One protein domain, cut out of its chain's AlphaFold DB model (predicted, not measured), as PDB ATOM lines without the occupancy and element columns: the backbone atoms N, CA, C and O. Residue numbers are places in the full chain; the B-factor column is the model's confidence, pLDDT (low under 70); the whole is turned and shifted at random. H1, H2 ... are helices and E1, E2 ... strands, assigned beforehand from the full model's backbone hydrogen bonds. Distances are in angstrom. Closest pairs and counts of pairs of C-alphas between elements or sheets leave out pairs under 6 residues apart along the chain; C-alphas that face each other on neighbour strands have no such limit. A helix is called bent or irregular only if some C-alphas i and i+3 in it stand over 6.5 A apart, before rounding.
ATOM      1  N   LEU A   3     -31.079  21.027  24.722       84.75
ATOM      2  CA  LEU A   3     -32.200  20.110  24.562       84.75
ATOM      3  C   LEU A   3     -32.597  19.589  25.943       84.75
ATOM      4  O   LEU A   3     -31.725  19.307  26.767       84.75
ATOM      5  N   ALA A   4     -33.894  19.493  26.207       85.00
ATOM      6  CA  ALA A   4     -34.413  18.959  27.458       85.00
ATOM      7  C   ALA A   4     -35.719  18.197  27.232       85.00
ATOM      8  O   ALA A   4     -36.551  18.634  26.437       85.00
ATOM      9  N   VAL A   5     -35.898  17.104  27.969       83.81
ATOM     10  CA  VAL A   5     -37.142  16.331  28.057       83.81
ATOM     11  C   VAL A   5     -37.610  16.355  29.507       83.81
ATOM     12  O   VAL A   5     -36.846  16.036  30.419       83.81
ATOM     13  N   ASN A   6     -38.863  16.745  29.720       81.62
ATOM     14  CA  ASN A   6     -39.476  16.836  31.036       81.62
ATOM     15  C   ASN A   6     -40.131  15.493  31.406       81.62
ATOM     16  O   ASN A   6     -40.727  14.832  30.560       81.62
ATOM     17  N   GLU A   7     -40.059  15.092  32.679       76.19
ATOM     18  CA  GLU A   7     -40.746  13.880  33.164       76.19
ATOM     19  C   GLU A   7     -42.271  14.038  33.205       76.19
ATOM     20  O   GLU A   7     -43.011  13.065  33.070       76.19
ATOM     21  N   GLN A   8     -42.734  15.273  33.391       76.69
ATOM     22  CA  GLN A   8     -44.135  15.662  33.328       76.69
ATOM     23  C   GLN A   8     -44.270  16.893  32.428       76.69
ATOM     24  O   GLN A   8     -43.307  17.657  32.311       76.69
ATOM     25  N   PRO A   9     -45.434  17.107  31.792       75.19
ATOM     26  CA  PRO A   9     -45.673  18.324  31.030       75.19
ATOM     27  C   PRO A   9     -45.433  19.560  31.902       75.19
ATOM     28  O   PRO A   9     -45.808  19.570  33.077       75.19
ATOM     29  N   ASP A  10     -44.817  20.597  31.334       76.25
ATOM     30  CA  ASP A  10     -44.726  21.891  32.012       76.25
ATOM     31  C   ASP A  10     -46.107  22.568  32.127       76.25
ATOM     32  O   ASP A  10     -47.131  22.029  31.701       76.25
ATOM     33  N   GLU A  11     -46.151  23.774  32.694       74.06
ATOM     34  CA  GLU A  11     -47.391  24.544  32.885       74.06
ATOM     35  C   GLU A  11     -48.168  24.804  31.576       74.06
ATOM     36  O   GLU A  11     -49.368  25.070  31.615       74.06
ATOM     37  N   ASN A  12     -47.508  24.685  30.419       71.00
ATOM     38  CA  ASN A  12     -48.097  24.846  29.090       71.00
ATOM     39  C   ASN A  12     -48.361  23.503  28.385       71.00
ATOM     40  O   ASN A  12     -48.736  23.489  27.212       71.00
ATOM     41  N   GLY A  13     -48.166  22.374  29.072       69.25
ATOM     42  CA  GLY A  13     -48.317  21.038  28.500       69.25
ATOM     43  C   GLY A  13     -47.112  20.563  27.680       69.25
ATOM     44  O   GLY A  13     -47.228  19.591  26.935       69.25
ATOM     45  N   THR A  14     -45.956  21.223  27.790       75.19
ATOM     46  CA  THR A  14     -44.764  20.932  26.980       75.19
ATOM     47  C   THR A  14     -43.932  19.812  27.600       75.19
ATOM     48  O   THR A  14     -43.498  19.903  28.751       75.19
ATOM     49  N   LEU A  15     -43.655  18.763  26.822       78.81
ATOM     50  CA  LEU A  15     -42.884  17.588  27.262       78.81
ATOM     51  C   LEU A  15     -41.375  17.694  26.998       78.81
ATOM     52  O   LEU A  15     -40.598  16.893  27.507       78.81
ATOM     53  N   GLY A  16     -40.935  18.688  26.233       79.00
ATOM     54  CA  GLY A  16     -39.524  18.925  25.965       79.00
ATOM     55  C   GLY A  16     -39.314  20.162  25.106       79.00
ATOM     56  O   GLY A  16     -40.244  20.665  24.479       79.00
ATOM     57  N   PHE A  17     -38.095  20.689  25.096       80.56
ATOM     58  CA  PHE A  17     -37.783  21.898  24.342       80.56
ATOM     59  C   PHE A  17     -36.337  21.926  23.857       80.56
ATOM     60  O   PHE A  17     -35.434  21.329  24.449       80.56
ATOM     61  N   VAL A  18     -36.118  22.705  22.799       81.62
ATOM     62  CA  VAL A  18     -34.794  23.051  22.282       81.62
ATOM     63  C   VAL A  18     -34.632  24.569  22.293       81.62
ATOM     64  O   VAL A  18     -35.511  25.307  21.857       81.62
ATOM     65  N   THR A  19     -33.495  25.055  22.788       79.06
ATOM     66  CA  THR A  19     -33.151  26.488  22.805       79.06
ATOM     67  C   THR A  19     -31.975  26.804  21.891       79.06
ATOM     68  O   THR A  19     -31.123  25.952  21.634       79.06
ATOM     69  N   GLY A  20     -31.855  28.071  21.484       67.06
ATOM     70  CA  GLY A  20     -30.670  28.583  20.785       67.06
ATOM     71  C   GLY A  20     -30.779  28.618  19.263       67.06
ATOM     72  O   GLY A  20     -29.758  28.751  18.595       67.06
ATOM     73  N   ILE A  21     -31.991  28.530  18.719       64.12
ATOM     74  CA  ILE A  21     -32.252  28.743  17.297       64.12
ATOM     75  C   ILE A  21     -32.445  30.253  17.057       64.12
ATOM     76  O   ILE A  21     -33.567  30.729  16.900       64.12
ATOM     77  N   SER A  22     -31.369  31.041  17.102       61.50
ATOM     78  CA  SER A  22     -31.435  32.498  16.897       61.50
ATOM     79  C   SER A  22     -30.447  32.964  15.829       61.50
ATOM     80  O   SER A  22     -29.249  32.701  15.955       61.50
ATOM     81  N   SER A  23     -30.927  33.715  14.835       60.22
ATOM     82  CA  SER A  23     -30.062  34.533  13.976       60.22
ATOM     83  C   SER A  23     -29.444  35.681  14.775       60.22
ATOM     84  O   SER A  23     -30.101  36.274  15.630       60.22
ATOM     85  N   LYS A  24     -28.191  36.044  14.472       58.81
ATOM     86  CA  LYS A  24     -27.598  37.321  14.919       58.81
ATOM     87  C   LYS A  24     -28.050  38.507  14.059       58.81
ATOM     88  O   LYS A  24     -27.826  39.652  14.445       58.81
ATOM     89  N   HIS A  25     -28.646  38.242  12.899       58.25
ATOM     90  CA  HIS A  25     -29.086  39.254  11.950       58.25
ATOM     91  C   HIS A  25     -30.602  39.447  12.045       58.25
ATOM     92  O   HIS A  25     -31.353  38.480  12.111       58.25
ATOM     93  N   HIS A  26     -31.041  40.708  12.038       54.34
ATOM     94  CA  HIS A  26     -32.463  41.083  12.032       54.34
ATOM     95  C   HIS A  26     -33.134  40.901  10.661       54.34
ATOM     96  O   HIS A  26     -34.355  40.987  10.564       54.34
ATOM     97  N   LEU A  27     -32.339  40.696   9.608       58.84
ATOM     98  CA  LEU A  27     -32.807  40.362   8.271       58.84
ATOM     99  C   LEU A  27     -32.534  38.877   8.048       58.84
ATOM    100  O   LEU A  27     -31.380  38.449   8.116       58.84
ATOM    101  N   ASP A  28     -33.589  38.108   7.802       61.53
ATOM    102  CA  ASP A  28     -33.458  36.692   7.486       61.53
ATOM    103  C   ASP A  28     -32.883  36.541   6.076       61.53
ATOM    104  O   ASP A  28     -33.529  36.847   5.070       61.53
ATOM    105  N   GLU A  29     -31.643  36.065   5.993       76.44
ATOM    106  CA  GLU A  29     -31.081  35.605   4.730       76.44
ATOM    107  C   GLU A  29     -31.915  34.434   4.200       76.44
ATOM    108  O   GLU A  29     -32.374  33.583   4.968       76.44
ATOM    109  N   LYS A  30     -32.081  34.351   2.875       81.00
ATOM    110  CA  LYS A  30     -32.859  33.293   2.208       81.00
ATOM    111  C   LYS A  30     -32.521  31.898   2.752       81.00
ATOM    112  O   LYS A  30     -33.418  31.137   3.103       81.00
ATOM    113  N   SER A  31     -31.231  31.587   2.841       80.62
ATOM    114  CA  SER A  31     -30.740  30.290   3.313       80.62
ATOM    115  C   SER A  31     -31.073  30.033   4.783       80.62
ATOM    116  O   SER A  31     -31.307  28.891   5.171       80.62
ATOM    117  N   PHE A  32     -31.152  31.084   5.601       83.12
ATOM    118  CA  PHE A  32     -31.535  30.968   7.004       83.12
ATOM    119  C   PHE A  32     -33.040  30.721   7.158       83.12
ATOM    120  O   PHE A  32     -33.442  29.886   7.962       83.12
ATOM    121  N   ALA A  33     -33.871  31.369   6.334       87.31
ATOM    122  CA  ALA A  33     -35.305  31.086   6.266       87.31
ATOM    123  C   ALA A  33     -35.580  29.639   5.814       87.31
ATOM    124  O   ALA A  33     -36.403  28.947   6.414       87.31
ATOM    125  N   GLU A  34     -34.858  29.155   4.797       90.44
ATOM    126  CA  GLU A  34     -34.922  27.757   4.346       90.44
ATOM    127  C   GLU A  34     -34.549  26.780   5.464       90.44
ATOM    128  O   GLU A  34     -35.264  25.806   5.701       90.44
ATOM    129  N   TRP A  35     -33.474  27.076   6.194       90.19
ATOM    130  CA  TRP A  35     -33.036  26.265   7.323       90.19
ATOM    131  C   TRP A  35     -34.040  26.269   8.485       90.19
ATOM    132  O   TRP A  35     -34.384  25.204   8.991       90.19
ATOM    133  N   TYR A  36     -34.585  27.427   8.872       88.69
ATOM    134  CA  TYR A  36     -35.615  27.514   9.916       88.69
ATOM    135  C   TYR A  36     -36.846  26.677   9.587       88.69
ATOM    136  O   TYR A  36     -37.358  25.962  10.448       88.69
ATOM    137  N   MET A  37     -37.314  26.749   8.338       92.62
ATOM    138  CA  MET A  37     -38.449  25.946   7.896       92.62
ATOM    139  C   MET A  37     -38.175  24.446   8.065       92.62
ATOM    140  O   MET A  37     -39.037  23.723   8.563       92.62
ATOM    141  N   LEU A  38     -36.968  23.981   7.728       94.00
ATOM    142  CA  LEU A  38     -36.570  22.591   7.957       94.00
ATOM    143  C   LEU A  38     -36.575  22.235   9.448       94.00
ATOM    144  O   LEU A  38     -37.119  21.199   9.819       94.00
ATOM    145  N   VAL A  39     -36.036  23.102  10.308       90.56
ATOM    146  CA  VAL A  39     -35.996  22.872  11.761       90.56
ATOM    147  C   VAL A  39     -37.402  22.731  12.354       90.56
ATOM    148  O   VAL A  39     -37.638  21.811  13.134       90.56
ATOM    149  N   PHE A  40     -38.354  23.579  11.953       90.31
ATOM    150  CA  PHE A  40     -39.737  23.493  12.437       90.31
ATOM    151  C   PHE A  40     -40.462  22.217  11.981       90.31
ATOM    152  O   PHE A  40     -41.312  21.698  12.700       90.31
ATOM    153  N   LEU A  41     -40.130  21.678  10.805       91.19
ATOM    154  CA  LEU A  41     -40.700  20.413  10.331       91.19
ATOM    155  C   LEU A  41     -40.003  19.182  10.931       91.19
ATOM    156  O   LEU A  41     -40.632  18.131  11.071       91.19
ATOM    157  N   ALA A  42     -38.723  19.301  11.296       89.88
ATOM    158  CA  ALA A  42     -37.904  18.187  11.763       89.88
ATOM    159  C   ALA A  42     -38.423  17.557  13.060       89.88
ATOM    160  O   ALA A  42     -38.357  16.339  13.185       89.88
ATOM    161  N   GLY A  43     -38.983  18.346  13.986       83.25
ATOM    162  CA  GLY A  43     -39.549  17.822  15.236       83.25
ATOM    163  C   GLY A  43     -40.672  16.813  14.982       83.25
ATOM    164  O   GLY A  43     -40.577  15.656  15.384       83.25
ATOM    165  N   LYS A  44     -41.683  17.220  14.202       82.81
ATOM    166  CA  LYS A  44     -42.814  16.355  13.830       82.81
ATOM    167  C   LYS A  44     -42.366  15.109  13.065       82.81
ATOM    168  O   LYS A  44     -42.892  14.021  13.285       82.81
ATOM    169  N   LEU A  45     -41.431  15.265  12.125       84.44
ATOM    170  CA  LEU A  45     -40.956  14.128  11.342       84.44
ATOM    171  C   LEU A  45     -40.121  13.163  12.192       84.44
ATOM    172  O   LEU A  45     -40.276  11.958  12.035       84.44
ATOM    173  N   GLY A  46     -39.280  13.673  13.093       81.31
ATOM    174  CA  GLY A  46     -38.469  12.859  13.997       81.31
ATOM    175  C   GLY A  46     -39.326  11.961  14.889       81.31
ATOM    176  O   GLY A  46     -39.048  10.767  14.990       81.31
ATOM    177  N   GLU A  47     -40.416  12.496  15.449       78.50
ATOM    178  CA  GLU A  47     -41.405  11.705  16.199       78.50
ATOM    179  C   GLU A  47     -42.018  10.591  15.336       78.50
ATOM    180  O   GLU A  47     -42.037   9.427  15.740       78.50
ATOM    181  N   ALA A  48     -42.452  10.926  14.118       80.62
ATOM    182  CA  ALA A  48     -43.066   9.963  13.206       80.62
ATOM    183  C   ALA A  48     -42.091   8.865  12.750       80.62
ATOM    184  O   ALA A  48     -42.495   7.716  12.598       80.62
ATOM    185  N   VAL A  49     -40.815   9.198  12.536       76.44
ATOM    186  CA  VAL A  49     -39.774   8.235  12.143       76.44
ATOM    187  C   VAL A  49     -39.421   7.298  13.302       76.44
ATOM    188  O   VAL A  49     -39.271   6.099  13.079       76.44
ATOM    189  N   MET A  50     -39.319   7.810  14.531       70.62
ATOM    190  CA  MET A  50     -38.895   7.013  15.694       70.62
ATOM    191  C   MET A  50     -40.017   6.186  16.313       70.62
ATOM    192  O   MET A  50     -39.782   5.059  16.745       70.62
ATOM    193  N   HIS A  51     -41.226   6.741  16.376       68.56
ATOM    194  CA  HIS A  51     -42.336   6.147  17.122       68.56
ATOM    195  C   HIS A  51     -43.502   5.717  16.229       68.56
ATOM    196  O   HIS A  51     -44.412   5.050  16.707       68.56
ATOM    197  N   GLY A  52     -43.491   6.063  14.935       64.62
ATOM    198  CA  GLY A  52     -44.603   5.774  14.022       64.62
ATOM    199  C   GLY A  52     -45.873   6.575  14.324       64.62
ATOM    200  O   GLY A  52     -46.908   6.353  13.697       64.62
ATOM    201  N   GLU A  53     -45.805   7.514  15.270       63.69
ATOM    202  CA  GLU A  53     -46.931   8.297  15.763       63.69
ATOM    203  C   GLU A  53     -46.824   9.751  15.295       63.69
ATOM    204  O   GLU A  53     -45.740  10.305  15.129       63.69
ATOM    205  N   SER A  54     -47.970  10.384  15.057       62.41
ATOM    206  CA  SER A  54     -48.055  11.819  14.781       62.41
ATOM    207  C   SER A  54     -48.749  12.498  15.949       62.41
ATOM    208  O   SER A  54     -49.929  12.244  16.191       62.41
ATOM    209  N   THR A  55     -48.036  13.368  16.660       64.69
ATOM    210  CA  THR A  55     -48.601  14.100  17.796       64.69
ATOM    211  C   THR A  55     -49.131  15.477  17.376       64.69
ATOM    212  O   THR A  55     -48.796  16.013  16.316       64.69
ATOM    213  N   LEU A  56     -49.978  16.072  18.223       61.00
ATOM    214  CA  LEU A  56     -50.411  17.472  18.091       61.00
ATOM    215  C   LEU A  56     -49.412  18.464  18.720       61.00
ATOM    216  O   LEU A  56     -49.624  19.679  18.632       61.00
ATOM    217  N   GLY A  57     -48.323  17.969  19.325       64.62
ATOM    218  CA  GLY A  57     -47.320  18.776  20.028       64.62
ATOM    219  C   GLY A  57     -46.594  19.776  19.126       64.62
ATOM    220  O   GLY A  57     -46.169  20.831  19.588       64.62
ATOM    221  N   SER A  58     -46.549  19.522  17.816       68.50
ATOM    222  CA  SER A  58     -45.860  20.370  16.836       68.50
ATOM    223  C   SER A  58     -46.715  21.517  16.270       68.50
ATOM    224  O   SER A  58     -46.356  22.112  15.251       68.50
ATOM    225  N   SER A  59     -47.888  21.811  16.845       75.31
ATOM    226  CA  SER A  59     -48.812  22.823  16.293       75.31
ATOM    227  C   SER A  59     -48.188  24.226  16.254       75.31
ATOM    228  O   SER A  59     -48.350  24.960  15.278       75.31
ATOM    229  N   ASN A  60     -47.416  24.583  17.287       83.06
ATOM    230  CA  ASN A  60     -46.685  25.851  17.344       83.06
ATOM    231  C   ASN A  60     -45.568  25.919  16.286       83.06
ATOM    232  O   ASN A  60     -45.399  26.953  15.638       83.06
ATOM    233  N   ASP A  61     -44.852  24.817  16.054       85.56
ATOM    234  CA  ASP A  61     -43.812  24.757  15.023       85.56
ATOM    235  C   ASP A  61     -44.405  24.891  13.621       85.56
ATOM    236  O   ASP A  61     -43.865  25.616  12.789       85.56
ATOM    237  N   HIS A  62     -45.572  24.292  13.370       87.94
ATOM    238  CA  HIS A  62     -46.263  24.447  12.092       87.94
ATOM    239  C   HIS A  62     -46.704  25.897  11.829       87.94
ATOM    240  O   HIS A  62     -46.539  26.397  10.716       87.94
ATOM    241  N   LEU A  63     -47.218  26.606  12.841       89.00
ATOM    242  CA  LEU A  63     -47.570  28.026  12.706       89.00
ATOM    243  C   LEU A  63     -46.340  28.894  12.403       89.00
ATOM    244  O   LEU A  63     -46.402  29.775  11.542       89.00
ATOM    245  N   ARG A  64     -45.209  28.624  13.070       89.31
ATOM    246  CA  ARG A  64     -43.933  29.308  12.808       89.31
ATOM    247  C   ARG A  64     -43.413  29.014  11.405       89.31
ATOM    248  O   ARG A  64     -43.046  29.946  10.691       89.31
ATOM    249  N   TRP A  65     -43.458  27.750  10.987       94.12
ATOM    250  CA  TRP A  65     -43.134  27.332   9.627       94.12
ATOM    251  C   TRP A  65     -43.970  28.098   8.600       94.12
ATOM    252  O   TRP A  65     -43.410  28.680   7.674       94.12
ATOM    253  N   LEU A  66     -45.289  28.174   8.797       93.56
ATOM    254  CA  LEU A  66     -46.194  28.857   7.874       93.56
ATOM    255  C   LEU A  66     -45.881  30.357   7.769       93.56
ATOM    256  O   LEU A  66     -45.921  30.915   6.672       93.56
ATOM    257  N   GLY A  67     -45.540  31.006   8.885       91.62
ATOM    258  CA  GLY A  67     -45.110  32.406   8.900       91.62
ATOM    259  C   GLY A  67     -43.860  32.645   8.048       91.62
ATOM    260  O   GLY A  67     -43.868  33.512   7.173       91.62
ATOM    261  N   VAL A  68     -42.815  31.837   8.248       91.44
ATOM    262  CA  VAL A  68     -41.563  31.941   7.477       91.44
ATOM    263  C   VAL A  68     -41.789  31.597   6.002       91.44
ATOM    264  O   VAL A  68     -41.331  32.333   5.129       91.44
ATOM    265  N   ALA A  69     -42.546  30.537   5.707       93.69
ATOM    266  CA  ALA A  69     -42.839  30.090   4.345       93.69
ATOM    267  C   ALA A  69     -43.573  31.156   3.527       93.69
ATOM    268  O   ALA A  69     -43.211  31.416   2.380       93.69
ATOM    269  N   ARG A  70     -44.568  31.826   4.122       92.88
ATOM    270  CA  ARG A  70     -45.292  32.926   3.468       92.88
ATOM    271  C   ARG A  70     -44.365  34.086   3.123       92.88
ATOM    272  O   ARG A  70     -44.378  34.535   1.981       92.88
ATOM    273  N   SER A  71     -43.535  34.531   4.067       90.88
ATOM    274  CA  SER A  71     -42.558  35.598   3.810       90.88
ATOM    275  C   SER A  71     -41.538  35.189   2.746       90.88
ATOM    276  O   SER A  71     -41.240  35.967   1.843       90.88
ATOM    277  N   TYR A  72     -41.039  33.953   2.797       92.00
ATOM    278  CA  TYR A  72     -40.104  33.417   1.810       92.00
ATOM    279  C   TYR A  72     -40.713  33.384   0.397       92.00
ATOM    280  O   TYR A  72     -40.093  33.849  -0.561       92.00
ATOM    281  N   LEU A  73     -41.946  32.893   0.251       92.81
ATOM    282  CA  LEU A  73     -42.622  32.820  -1.045       92.81
ATOM    283  C   LEU A  73     -43.022  34.203  -1.574       92.81
ATOM    284  O   LEU A  73     -42.861  34.452  -2.768       92.81
ATOM    285  N   ALA A  74     -43.470  35.117  -0.707       90.94
ATOM    286  CA  ALA A  74     -43.811  36.494  -1.076       90.94
ATOM    287  C   ALA A  74     -42.612  37.287  -1.623       90.94
ATOM    288  O   ALA A  74     -42.794  38.190  -2.431       90.94
ATOM    289  N   ASN A  75     -41.383  36.911  -1.252       87.75
ATOM    290  CA  ASN A  75     -40.150  37.445  -1.842       87.75
ATOM    291  C   ASN A  75     -39.758  36.756  -3.170       87.75
ATOM    292  O   ASN A  75     -38.645  36.925  -3.663       87.75
ATOM    293  N   HIS A  76     -40.659  35.965  -3.757       83.12
ATOM    294  CA  HIS A  76     -40.533  35.313  -5.064       83.12
ATOM    295  C   HIS A  76     -39.375  34.319  -5.220       83.12
ATOM    296  O   HIS A  76     -39.020  33.938  -6.337       83.12
ATOM    297  N   TYR A  77     -38.834  33.800  -4.114       82.81
ATOM    298  CA  TYR A  77     -37.746  32.820  -4.157       82.81
ATOM    299  C   TYR A  77     -38.128  31.482  -4.815       82.81
ATOM    300  O   TYR A  77     -37.238  30.735  -5.224       82.81
ATOM    301  N   ARG A  78     -39.429  31.185  -4.957       84.94
ATOM    302  CA  ARG A  78     -39.968  30.008  -5.671       84.94
ATOM    303  C   ARG A  78     -41.106  30.402  -6.623       84.94
ATOM    304  O   ARG A  78     -42.169  29.777  -6.673       84.94
ATOM    305  N   GLY A  79     -40.876  31.471  -7.384       86.31
ATOM    306  CA  GLY A  79     -41.817  32.004  -8.370       86.31
ATOM    307  C   GLY A  79     -42.918  32.870  -7.756       86.31
ATOM    308  O   GLY A  79     -42.832  33.279  -6.602       86.31
ATOM    309  N   MET A  80     -43.968  33.146  -8.535       89.81
ATOM    310  CA  MET A  80     -45.026  34.084  -8.133       89.81
ATOM    311  C   MET A  80     -45.754  33.618  -6.871       89.81
ATOM    312  O   MET A  80     -46.094  32.446  -6.768       89.81
ATOM    313  N   TYR A  81     -45.994  34.518  -5.930       92.94
ATOM    314  CA  TYR A  81     -46.800  34.272  -4.739       92.94
ATOM    315  C   TYR A  81     -47.537  35.565  -4.422       92.94
ATOM    316  O   TYR A  81     -46.931  36.638  -4.427       92.94
ATOM    317  N   TYR A  82     -48.838  35.473  -4.186       91.50
ATOM    318  CA  TYR A  82     -49.676  36.645  -3.973       91.50
ATOM    319  C   TYR A  82     -49.691  36.964  -2.482       91.50
ATOM    320  O   TYR A  82     -50.293  36.228  -1.707       91.50
ATOM    321  N   ALA A  83     -49.011  38.030  -2.058       88.19
ATOM    322  CA  ALA A  83     -48.995  38.422  -0.644       88.19
ATOM    323  C   ALA A  83     -50.413  38.703  -0.111       88.19
ATOM    324  O   ALA A  83     -50.736  38.344   1.018       88.19
ATOM    325  N   GLU A  84     -51.269  39.269  -0.963       90.31
ATOM    326  CA  GLU A  84     -52.668  39.582  -0.674       90.31
ATOM    327  C   GLU A  84     -53.565  38.999  -1.779       90.31
ATOM    328  O   GLU A  84     -53.945  39.725  -2.700       90.31
ATOM    329  N   PRO A  85     -53.879  37.691  -1.745       91.62
ATOM    330  CA  PRO A  85     -54.671  37.059  -2.794       91.62
ATOM    331  C   PRO A  85     -56.119  37.571  -2.759       91.62
ATOM    332  O   PRO A  85     -56.810  37.449  -1.746       91.62
ATOM    333  N   GLN A  86     -56.595  38.126  -3.873       95.06
ATOM    334  CA  GLN A  86     -57.900  38.796  -3.983       95.06
ATOM    335  C   GLN A  86     -59.011  37.882  -4.501       95.06
ATOM    336  O   GLN A  86     -60.193  38.222  -4.445       95.06
ATOM    337  N   ASN A  87     -58.649  36.726  -5.050       95.50
ATOM    338  CA  ASN A  87     -59.592  35.797  -5.654       95.50
ATOM    339  C   ASN A  87     -59.201  34.340  -5.384       95.50
ATOM    340  O   ASN A  87     -58.087  34.033  -4.959       95.50
ATOM    341  N   LYS A  88     -60.147  33.435  -5.645       95.62
ATOM    342  CA  LYS A  88     -59.986  31.997  -5.412       95.62
ATOM    343  C   LYS A  88     -58.797  31.403  -6.174       95.62
ATOM    344  O   LYS A  88     -58.074  30.596  -5.608       95.62
ATOM    345  N   PHE A  89     -58.569  31.836  -7.413       94.50
ATOM    346  CA  PHE A  89     -57.442  31.355  -8.211       94.50
ATOM    347  C   PHE A  89     -56.102  31.676  -7.531       94.50
ATOM    348  O   PHE A  89     -55.262  30.796  -7.378       94.50
ATOM    349  N   GLU A  90     -55.914  32.908  -7.057       94.69
ATOM    350  CA  GLU A  90     -54.695  33.312  -6.344       94.69
ATOM    351  C   GLU A  90     -54.519  32.565  -5.012       94.69
ATOM    352  O   GLU A  90     -53.396  32.205  -4.653       94.69
ATOM    353  N   GLN A  91     -55.615  32.290  -4.295       93.75
ATOM    354  CA  GLN A  91     -55.587  31.507  -3.054       93.75
ATOM    355  C   GLN A  91     -55.146  30.061  -3.308       93.75
ATOM    356  O   GLN A  91     -54.217  29.592  -2.653       93.75
ATOM    357  N   GLU A  92     -55.744  29.392  -4.296       95.25
ATOM    358  CA  GLU A  92     -55.396  28.017  -4.679       95.25
ATOM    359  C   GLU A  92     -53.943  27.920  -5.174       95.25
ATOM    360  O   GLU A  92     -53.228  26.976  -4.844       95.25
ATOM    361  N   GLN A  93     -53.458  28.923  -5.917       94.19
ATOM    362  CA  GLN A  93     -52.054  28.991  -6.341       94.19
ATOM    363  C   GLN A  93     -51.087  29.107  -5.154       94.19
ATOM    364  O   GLN A  93     -50.038  28.458  -5.137       94.19
ATOM    365  N   ASN A  94     -51.418  29.930  -4.157       95.06
ATOM    366  CA  ASN A  94     -50.606  30.069  -2.951       95.06
ATOM    367  C   ASN A  94     -50.609  28.791  -2.100       95.06
ATOM    368  O   ASN A  94     -49.551  28.397  -1.609       95.06
ATOM    369  N   GLU A  95     -51.768  28.147  -1.938       95.38
ATOM    370  CA  GLU A  95     -51.906  26.872  -1.223       95.38
ATOM    371  C   GLU A  95     -51.045  25.788  -1.874       95.38
ATOM    372  O   GLU A  95     -50.167  25.234  -1.214       95.38
ATOM    373  N   ALA A  96     -51.167  25.601  -3.193       95.38
ATOM    374  CA  ALA A  96     -50.355  24.640  -3.939       95.38
ATOM    375  C   ALA A  96     -48.842  24.894  -3.788       95.38
ATOM    376  O   ALA A  96     -48.043  23.958  -3.737       95.38
ATOM    377  N   LYS A  97     -48.418  26.161  -3.684       95.31
ATOM    378  CA  LYS A  97     -47.008  26.517  -3.449       95.31
ATOM    379  C   LYS A  97     -46.533  26.191  -2.042       95.31
ATOM    380  O   LYS A  97     -45.398  25.745  -1.886       95.31
ATOM    381  N   LEU A  98     -47.372  26.419  -1.036       96.06
ATOM    382  CA  LEU A  98     -47.067  26.051   0.344       96.06
ATOM    383  C   LEU A  98     -46.976  24.530   0.490       96.06
ATOM    384  O   LEU A  98     -46.012  24.040   1.078       96.06
ATOM    385  N   GLU A  99     -47.919  23.791  -0.094       95.62
ATOM    386  CA  GLU A  99     -47.910  22.326  -0.113       95.62
ATOM    387  C   GLU A  99     -46.670  21.774  -0.818       95.62
ATOM    388  O   GLU A  99     -45.973  20.924  -0.265       95.62
ATOM    389  N   ALA A 100     -46.338  22.297  -2.004       96.00
ATOM    390  CA  ALA A 100     -45.155  21.874  -2.750       96.00
ATOM    391  C   ALA A 100     -43.857  22.139  -1.971       96.00
ATOM    392  O   ALA A 100     -42.993  21.264  -1.898       96.00
ATOM    393  N   LEU A 101     -43.730  23.318  -1.347       96.06
ATOM    394  CA  LEU A 101     -42.574  23.663  -0.517       96.06
ATOM    395  C   LEU A 101     -42.452  22.729   0.693       96.06
ATOM    396  O   LEU A 101     -41.362  22.239   0.987       96.06
ATOM    397  N   GLN A 102     -43.566  22.459   1.377       95.44
ATOM    398  CA  GLN A 102     -43.581  21.541   2.512       95.44
ATOM    399  C   GLN A 102     -43.194  20.124   2.086       95.44
ATOM    400  O   GLN A 102     -42.385  19.488   2.757       95.44
ATOM    401  N   ALA A 103     -43.733  19.635   0.967       94.62
ATOM    402  CA  ALA A 103     -43.429  18.309   0.443       94.62
ATOM    403  C   ALA A 103     -41.941  18.162   0.077       94.62
ATOM    404  O   ALA A 103     -41.321  17.167   0.454       94.62
ATOM    405  N   GLU A 104     -41.348  19.163  -0.589       95.38
ATOM    406  CA  GLU A 104     -39.908  19.207  -0.905       95.38
ATOM    407  C   GLU A 104     -39.066  19.132   0.380       95.38
ATOM    408  O   GLU A 104     -38.141  18.326   0.487       95.38
ATOM    409  N   GLN A 105     -39.421  19.922   1.395       95.44
ATOM    410  CA  GLN A 105     -38.710  19.957   2.673       95.44
ATOM    411  C   GLN A 105     -38.847  18.661   3.473       95.44
ATOM    412  O   GLN A 105     -37.859  18.171   4.018       95.44
ATOM    413  N   LEU A 106     -40.040  18.067   3.518       93.50
ATOM    414  CA  LEU A 106     -40.258  16.775   4.165       93.50
ATOM    415  C   LEU A 106     -39.477  15.655   3.472       93.50
ATOM    416  O   LEU A 106     -38.941  14.783   4.156       93.50
ATOM    417  N   ALA A 107     -39.369  15.684   2.141       93.81
ATOM    418  CA  ALA A 107     -38.541  14.739   1.399       93.81
ATOM    419  C   ALA A 107     -37.053  14.897   1.750       93.81
ATOM    420  O   ALA A 107     -36.394  13.903   2.050       93.81
ATOM    421  N   MET A 108     -36.542  16.135   1.801       95.00
ATOM    422  CA  MET A 108     -35.161  16.410   2.221       95.00
ATOM    423  C   MET A 108     -34.880  15.920   3.643       95.00
ATOM    424  O   MET A 108     -33.863  15.273   3.886       95.00
ATOM    425  N   LEU A 109     -35.790  16.197   4.581       94.31
ATOM    426  CA  LEU A 109     -35.638  15.745   5.958       94.31
ATOM    427  C   LEU A 109     -35.672  14.222   6.057       94.31
ATOM    428  O   LEU A 109     -34.857  13.665   6.777       94.31
ATOM    429  N   ARG A 110     -36.549  13.534   5.313       91.25
ATOM    430  CA  ARG A 110     -36.542  12.063   5.265       91.25
ATOM    431  C   ARG A 110     -35.195  11.526   4.814       91.25
ATOM    432  O   ARG A 110     -34.626  10.705   5.512       91.25
ATOM    433  N   THR A 111     -34.638  12.055   3.725       93.81
ATOM    434  CA  THR A 111     -33.296  11.662   3.276       93.81
ATOM    435  C   THR A 111     -32.235  11.900   4.352       93.81
ATOM    436  O   THR A 111     -31.364  11.054   4.542       93.81
ATOM    437  N   LEU A 112     -32.310  13.017   5.083       92.88
ATOM    438  CA  LEU A 112     -31.399  13.303   6.192       92.88
ATOM    439  C   LEU A 112     -31.556  12.291   7.337       92.88
ATOM    440  O   LEU A 112     -30.551  11.760   7.806       92.88
ATOM    441  N   PHE A 113     -32.784  12.024   7.783       90.38
ATOM    442  CA  PHE A 113     -33.056  11.065   8.855       90.38
ATOM    443  C   PHE A 113     -32.650   9.647   8.456       90.38
ATOM    444  O   PHE A 113     -31.993   8.977   9.242       90.38
ATOM    445  N   ASP A 114     -32.955   9.219   7.232       90.62
ATOM    446  CA  ASP A 114     -32.593   7.894   6.727       90.62
ATOM    447  C   ASP A 114     -31.066   7.719   6.676       90.62
ATOM    448  O   ASP A 114     -30.539   6.695   7.106       90.62
ATOM    449  N   ALA A 115     -30.338   8.740   6.208       93.62
ATOM    450  CA  ALA A 115     -28.877   8.713   6.143       93.62
ATOM    451  C   ALA A 115     -28.201   8.729   7.526       93.62
ATOM    452  O   ALA A 115     -27.058   8.295   7.646       93.62
ATOM    453  N   ASN A 116     -28.891   9.226   8.558       92.56
ATOM    454  CA  ASN A 116     -28.347   9.410   9.906       92.56
ATOM    455  C   ASN A 116     -29.141   8.636  10.970       92.56
ATOM    456  O   ASN A 116     -29.101   8.998  12.144       92.56
ATOM    457  N   ALA A 117     -29.865   7.584  10.582       90.00
ATOM    458  CA  ALA A 117     -30.821   6.910  11.460       90.00
ATOM    459  C   ALA A 117     -30.169   6.365  12.742       90.00
ATOM    460  O   ALA A 117     -30.728   6.496  13.829       90.00
ATOM    461  N   GLU A 118     -28.962   5.801  12.633       91.00
ATOM    462  CA  GLU A 118     -28.215   5.283  13.784       91.00
ATOM    463  C   GLU A 118     -27.792   6.398  14.744       91.00
ATOM    464  O   GLU A 118     -28.007   6.281  15.949       91.00
ATOM    465  N   VAL A 119     -27.247   7.498  14.215       92.50
ATOM    466  CA  VAL A 119     -26.833   8.665  15.010       92.50
ATOM    467  C   VAL A 119     -28.044   9.303  15.687       92.50
ATOM    468  O   VAL A 119     -28.010   9.601  16.878       92.50
ATOM    469  N   PHE A 120     -29.150   9.454  14.956       89.81
ATOM    470  CA  PHE A 120     -30.384  10.010  15.497       89.81
ATOM    471  C   PHE A 120     -30.953   9.150  16.627       89.81
ATOM    472  O   PHE A 120     -31.352   9.682  17.662       89.81
ATOM    473  N   LYS A 121     -30.923   7.821  16.471       89.19
ATOM    474  CA  LYS A 121     -31.325   6.896  17.529       89.19
ATOM    475  C   LYS A 121     -30.436   7.031  18.766       89.19
ATOM    476  O   LYS A 121     -30.963   7.158  19.863       89.19
ATOM    477  N   GLN A 122     -29.113   7.059  18.601       92.12
ATOM    478  CA  GLN A 122     -28.190   7.218  19.731       92.12
ATOM    479  C   GLN A 122     -28.401   8.551  20.463       92.12
ATOM    480  O   GLN A 122     -28.391   8.580  21.693       92.12
ATOM    481  N   LEU A 123     -28.642   9.640  19.726       90.69
ATOM    482  CA  LEU A 123     -28.986  10.943  20.298       90.69
ATOM    483  C   LEU A 123     -30.294  10.890  21.094       90.69
ATOM    484  O   LEU A 123     -30.362  11.445  22.190       90.69
ATOM    485  N   ALA A 124     -31.325  10.232  20.559       87.88
ATOM    486  CA  ALA A 124     -32.609  10.082  21.236       87.88
ATOM    487  C   ALA A 124     -32.481   9.242  22.516       87.88
ATOM    488  O   ALA A 124     -32.933   9.682  23.572       87.88
ATOM    489  N   ASP A 125     -31.815   8.088  22.441       89.94
ATOM    490  CA  ASP A 125     -31.574   7.201  23.584       89.94
ATOM    491  C   ASP A 125     -30.780   7.940  24.679       89.94
ATOM    492  O   ASP A 125     -31.203   7.990  25.835       89.94
ATOM    493  N   THR A 126     -29.700   8.632  24.296       91.19
ATOM    494  CA  THR A 126     -28.887   9.443  25.220       91.19
ATOM    495  C   THR A 126     -29.717  10.547  25.872       91.19
ATOM    496  O   THR A 126     -29.634  10.745  27.082       91.19
ATOM    497  N   LEU A 127     -30.548  11.262  25.106       89.00
ATOM    498  CA  LEU A 127     -31.405  12.321  25.644       89.00
ATOM    499  C   LEU A 127     -32.455  11.781  26.621       89.00
ATOM    500  O   LEU A 127     -32.785  12.455  27.595       89.00
ATOM    501  N   LEU A 128     -32.997  10.590  26.370       86.88
ATOM    502  CA  LEU A 128     -33.962   9.953  27.264       86.88
ATOM    503  C   LEU A 128     -33.312   9.510  28.579       86.88
ATOM    504  O   LEU A 128     -33.952   9.620  29.627       86.88
ATOM    505  N   GLU A 129     -32.053   9.072  28.539       89.25
ATOM    506  CA  GLU A 129     -31.275   8.698  29.723       89.25
ATOM    507  C   GLU A 129     -30.829   9.917  30.541       89.25
ATOM    508  O   GLU A 129     -31.039   9.968  31.755       89.25
ATOM    509  N   THR A 130     -30.228  10.918  29.894       89.88
ATOM    510  CA  THR A 130     -29.641  12.085  30.575       89.88
ATOM    511  C   THR A 130     -30.647  13.201  30.839       89.88
ATOM    512  O   THR A 130     -30.363  14.110  31.620       89.88
ATOM    513  N   ARG A 131     -31.816  13.159  30.183       88.56
ATOM    514  CA  ARG A 131     -32.904  14.161  30.183       88.56
ATOM    515  C   ARG A 131     -32.542  15.528  29.618       88.56
ATOM    516  O   ARG A 131     -33.433  16.286  29.236       88.56
ATOM    517  N   THR A 132     -31.262  15.867  29.551       90.75
ATOM    518  CA  THR A 132     -30.777  17.139  29.031       90.75
ATOM    519  C   THR A 132     -29.472  16.950  28.285       90.75
ATOM    520  O   THR A 132     -28.577  16.280  28.786       90.75
ATOM    521  N   MET A 133     -29.336  17.619  27.143       89.88
ATOM    522  CA  MET A 133     -28.080  17.695  26.399       89.88
ATOM    523  C   MET A 133     -27.762  19.151  26.064       89.88
ATOM    524  O   MET A 133     -28.608  19.911  25.576       89.88
ATOM    525  N   GLY A 134     -26.539  19.563  26.372       88.62
ATOM    526  CA  GLY A 134     -25.964  20.835  25.971       88.62
ATOM    527  C   GLY A 134     -25.285  20.746  24.609       88.62
ATOM    528  O   GLY A 134     -25.261  19.713  23.953       88.62
ATOM    529  N   ARG A 135     -24.696  21.863  24.175       86.44
ATOM    530  CA  ARG A 135     -23.925  21.913  22.925       86.44
ATOM    531  C   ARG A 135     -22.775  20.904  22.917       86.44
ATOM    532  O   ARG A 135     -22.563  20.268  21.894       86.44
ATOM    533  N   ASP A 136     -22.036  20.813  24.016       89.50
ATOM    534  CA  ASP A 136     -20.813  20.008  24.074       89.50
ATOM    535  C   ASP A 136     -21.124  18.505  24.061       89.50
ATOM    536  O   ASP A 136     -20.365  17.736  23.481       89.50
ATOM    537  N   ASP A 137     -22.291  18.113  24.581       87.94
ATOM    538  CA  ASP A 137     -22.790  16.733  24.548       87.94
ATOM    539  C   ASP A 137     -23.195  16.281  23.135       87.94
ATOM    540  O   ASP A 137     -23.251  15.088  22.865       87.94
ATOM    541  N   LEU A 138     -23.464  17.224  22.221       86.19
ATOM    542  CA  LEU A 138     -23.820  16.930  20.828       86.19
ATOM    543  C   LEU A 138     -22.598  16.739  19.918       86.19
ATOM    544  O   LEU A 138     -22.743  16.181  18.842       86.19
ATOM    545  N   ILE A 139     -21.416  17.232  20.308       86.12
ATOM    546  CA  ILE A 139     -20.194  17.196  19.479       86.12
ATOM    547  C   ILE A 139     -19.716  15.768  19.138       86.12
ATOM    548  O   ILE A 139     -19.188  15.593  18.041       86.12
TER     549      ILE A 139
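What this domain is: This is residues 3 to 139 of the 141 residues of an uncharacterized protein of Aeromonas veronii (UniProt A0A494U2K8). A small sheet of three short strands stands at one end of a mostly helical body, with helix H4 packed on it. In the body H1 and H2 fold back on each other as a helical hairpin, the long helix H3 crosses H1, and H4 turns off at a corner from the last residues of H3 to reach the sheet. The printed part has 137 residues with, in order, E1, E2, H1, H2, H3, H4, E3 and H5; the sheet's order is E2, E1, E3, antiparallel throughout, and the class is mostly helix. The whole is only just compact, close to loose, with a radius of gyration of the C-alphas of 17.1 A and spans of 52 by 35 by 35 A.

How they stand to each other: In the sheet, the inner strand E1, residues 3 to 5, has two antiparallel neighbours, the edge strands E2, residues 16 to 19, and E3, residues 132 to 134. E1 and E2 form a hairpin with an angle of 167 degrees between their directions; N 4 and O 17 are 3.0 A apart and N 17 and O 4 are 2.9 A apart, both within hydrogen-bond range. E1 and E3 stand at 177 degrees, with N 3 and O 133 within hydrogen-bond range at 2.8 A. H4, residues 117 to 130, is on the sheet, and the two make two layers, one of helix and one of strands; the closest C-alphas of H4 and E1 are those of Leu 128 and Val 5, 7.2 A apart. H5, residues 135 to 138, is not on the sheet and is close to H4 but not clearly touching, the C-alphas of Leu 138 and Leu 123 being 7.9 A apart. H4 is about perpendicular, at 83 degrees, to H3, residues 88 to 115; they are close but not clearly touching, with the C-alphas of Phe 120 and Phe 113 closest at 7.2 A. H3 touches H1, residues 30 to 51, with its residues 105 to 113 alone, the same way at a steep tilt of 64 degrees; the C-alphas of Gln 105 and Leu 38 are closest at 6.3 A. H2, residues 59 to 74, touches H1 in a helical hairpin, opposite ways at a shallow tilt of 31 degrees, the C-alphas of Asp 61 and Phe 40 being closest at 5.0 A. H2 and H3 are close but not clearly touching, with the C-alphas of Ala 69 and Leu 98 7.1 A apart. H2 and H4 are apart. Every O i to N i+4 pair is within hydrogen-bond range in H2, H3 and H4, and 16 of 18 are in H1; H5 is too short for such a pair.

Where its parts are: E1 begins at C-alpha 3, (-32.200, 20.110, 24.562), and is 7.1 A long; E2 measures 10.4 A and E3 6.8 A. H3, the longest helix, runs 40.5 A from C-alpha 88 at (-59.986, 31.997, -5.412) to C-alpha 115 at (-28.877, 8.713, 6.143). H1 is 32.4 A long with a kink of 37 degrees near residue 44; it is neither bent nor irregular, but only just, as C-alphas 40 and 43 are 6.3 A apart. H2 measures 22.7 A, H4 19.8 A, and H5 5.4 A, ending at C-alpha 138, (-23.820, 16.930, 20.828).

The domain as a whole: The two C-alphas farthest apart are those of Asn 87 and Glu 129, 52.8 A. The printed part, residues 3 to 139, has no cut. The link from H2 to H3, residues 75 to 87, is long. Mean pLDDT of the printed part is 84.9; it is under 70 at residue 13, residues 20 to 28, and residues 51 to 58, of which 51 belongs to H1.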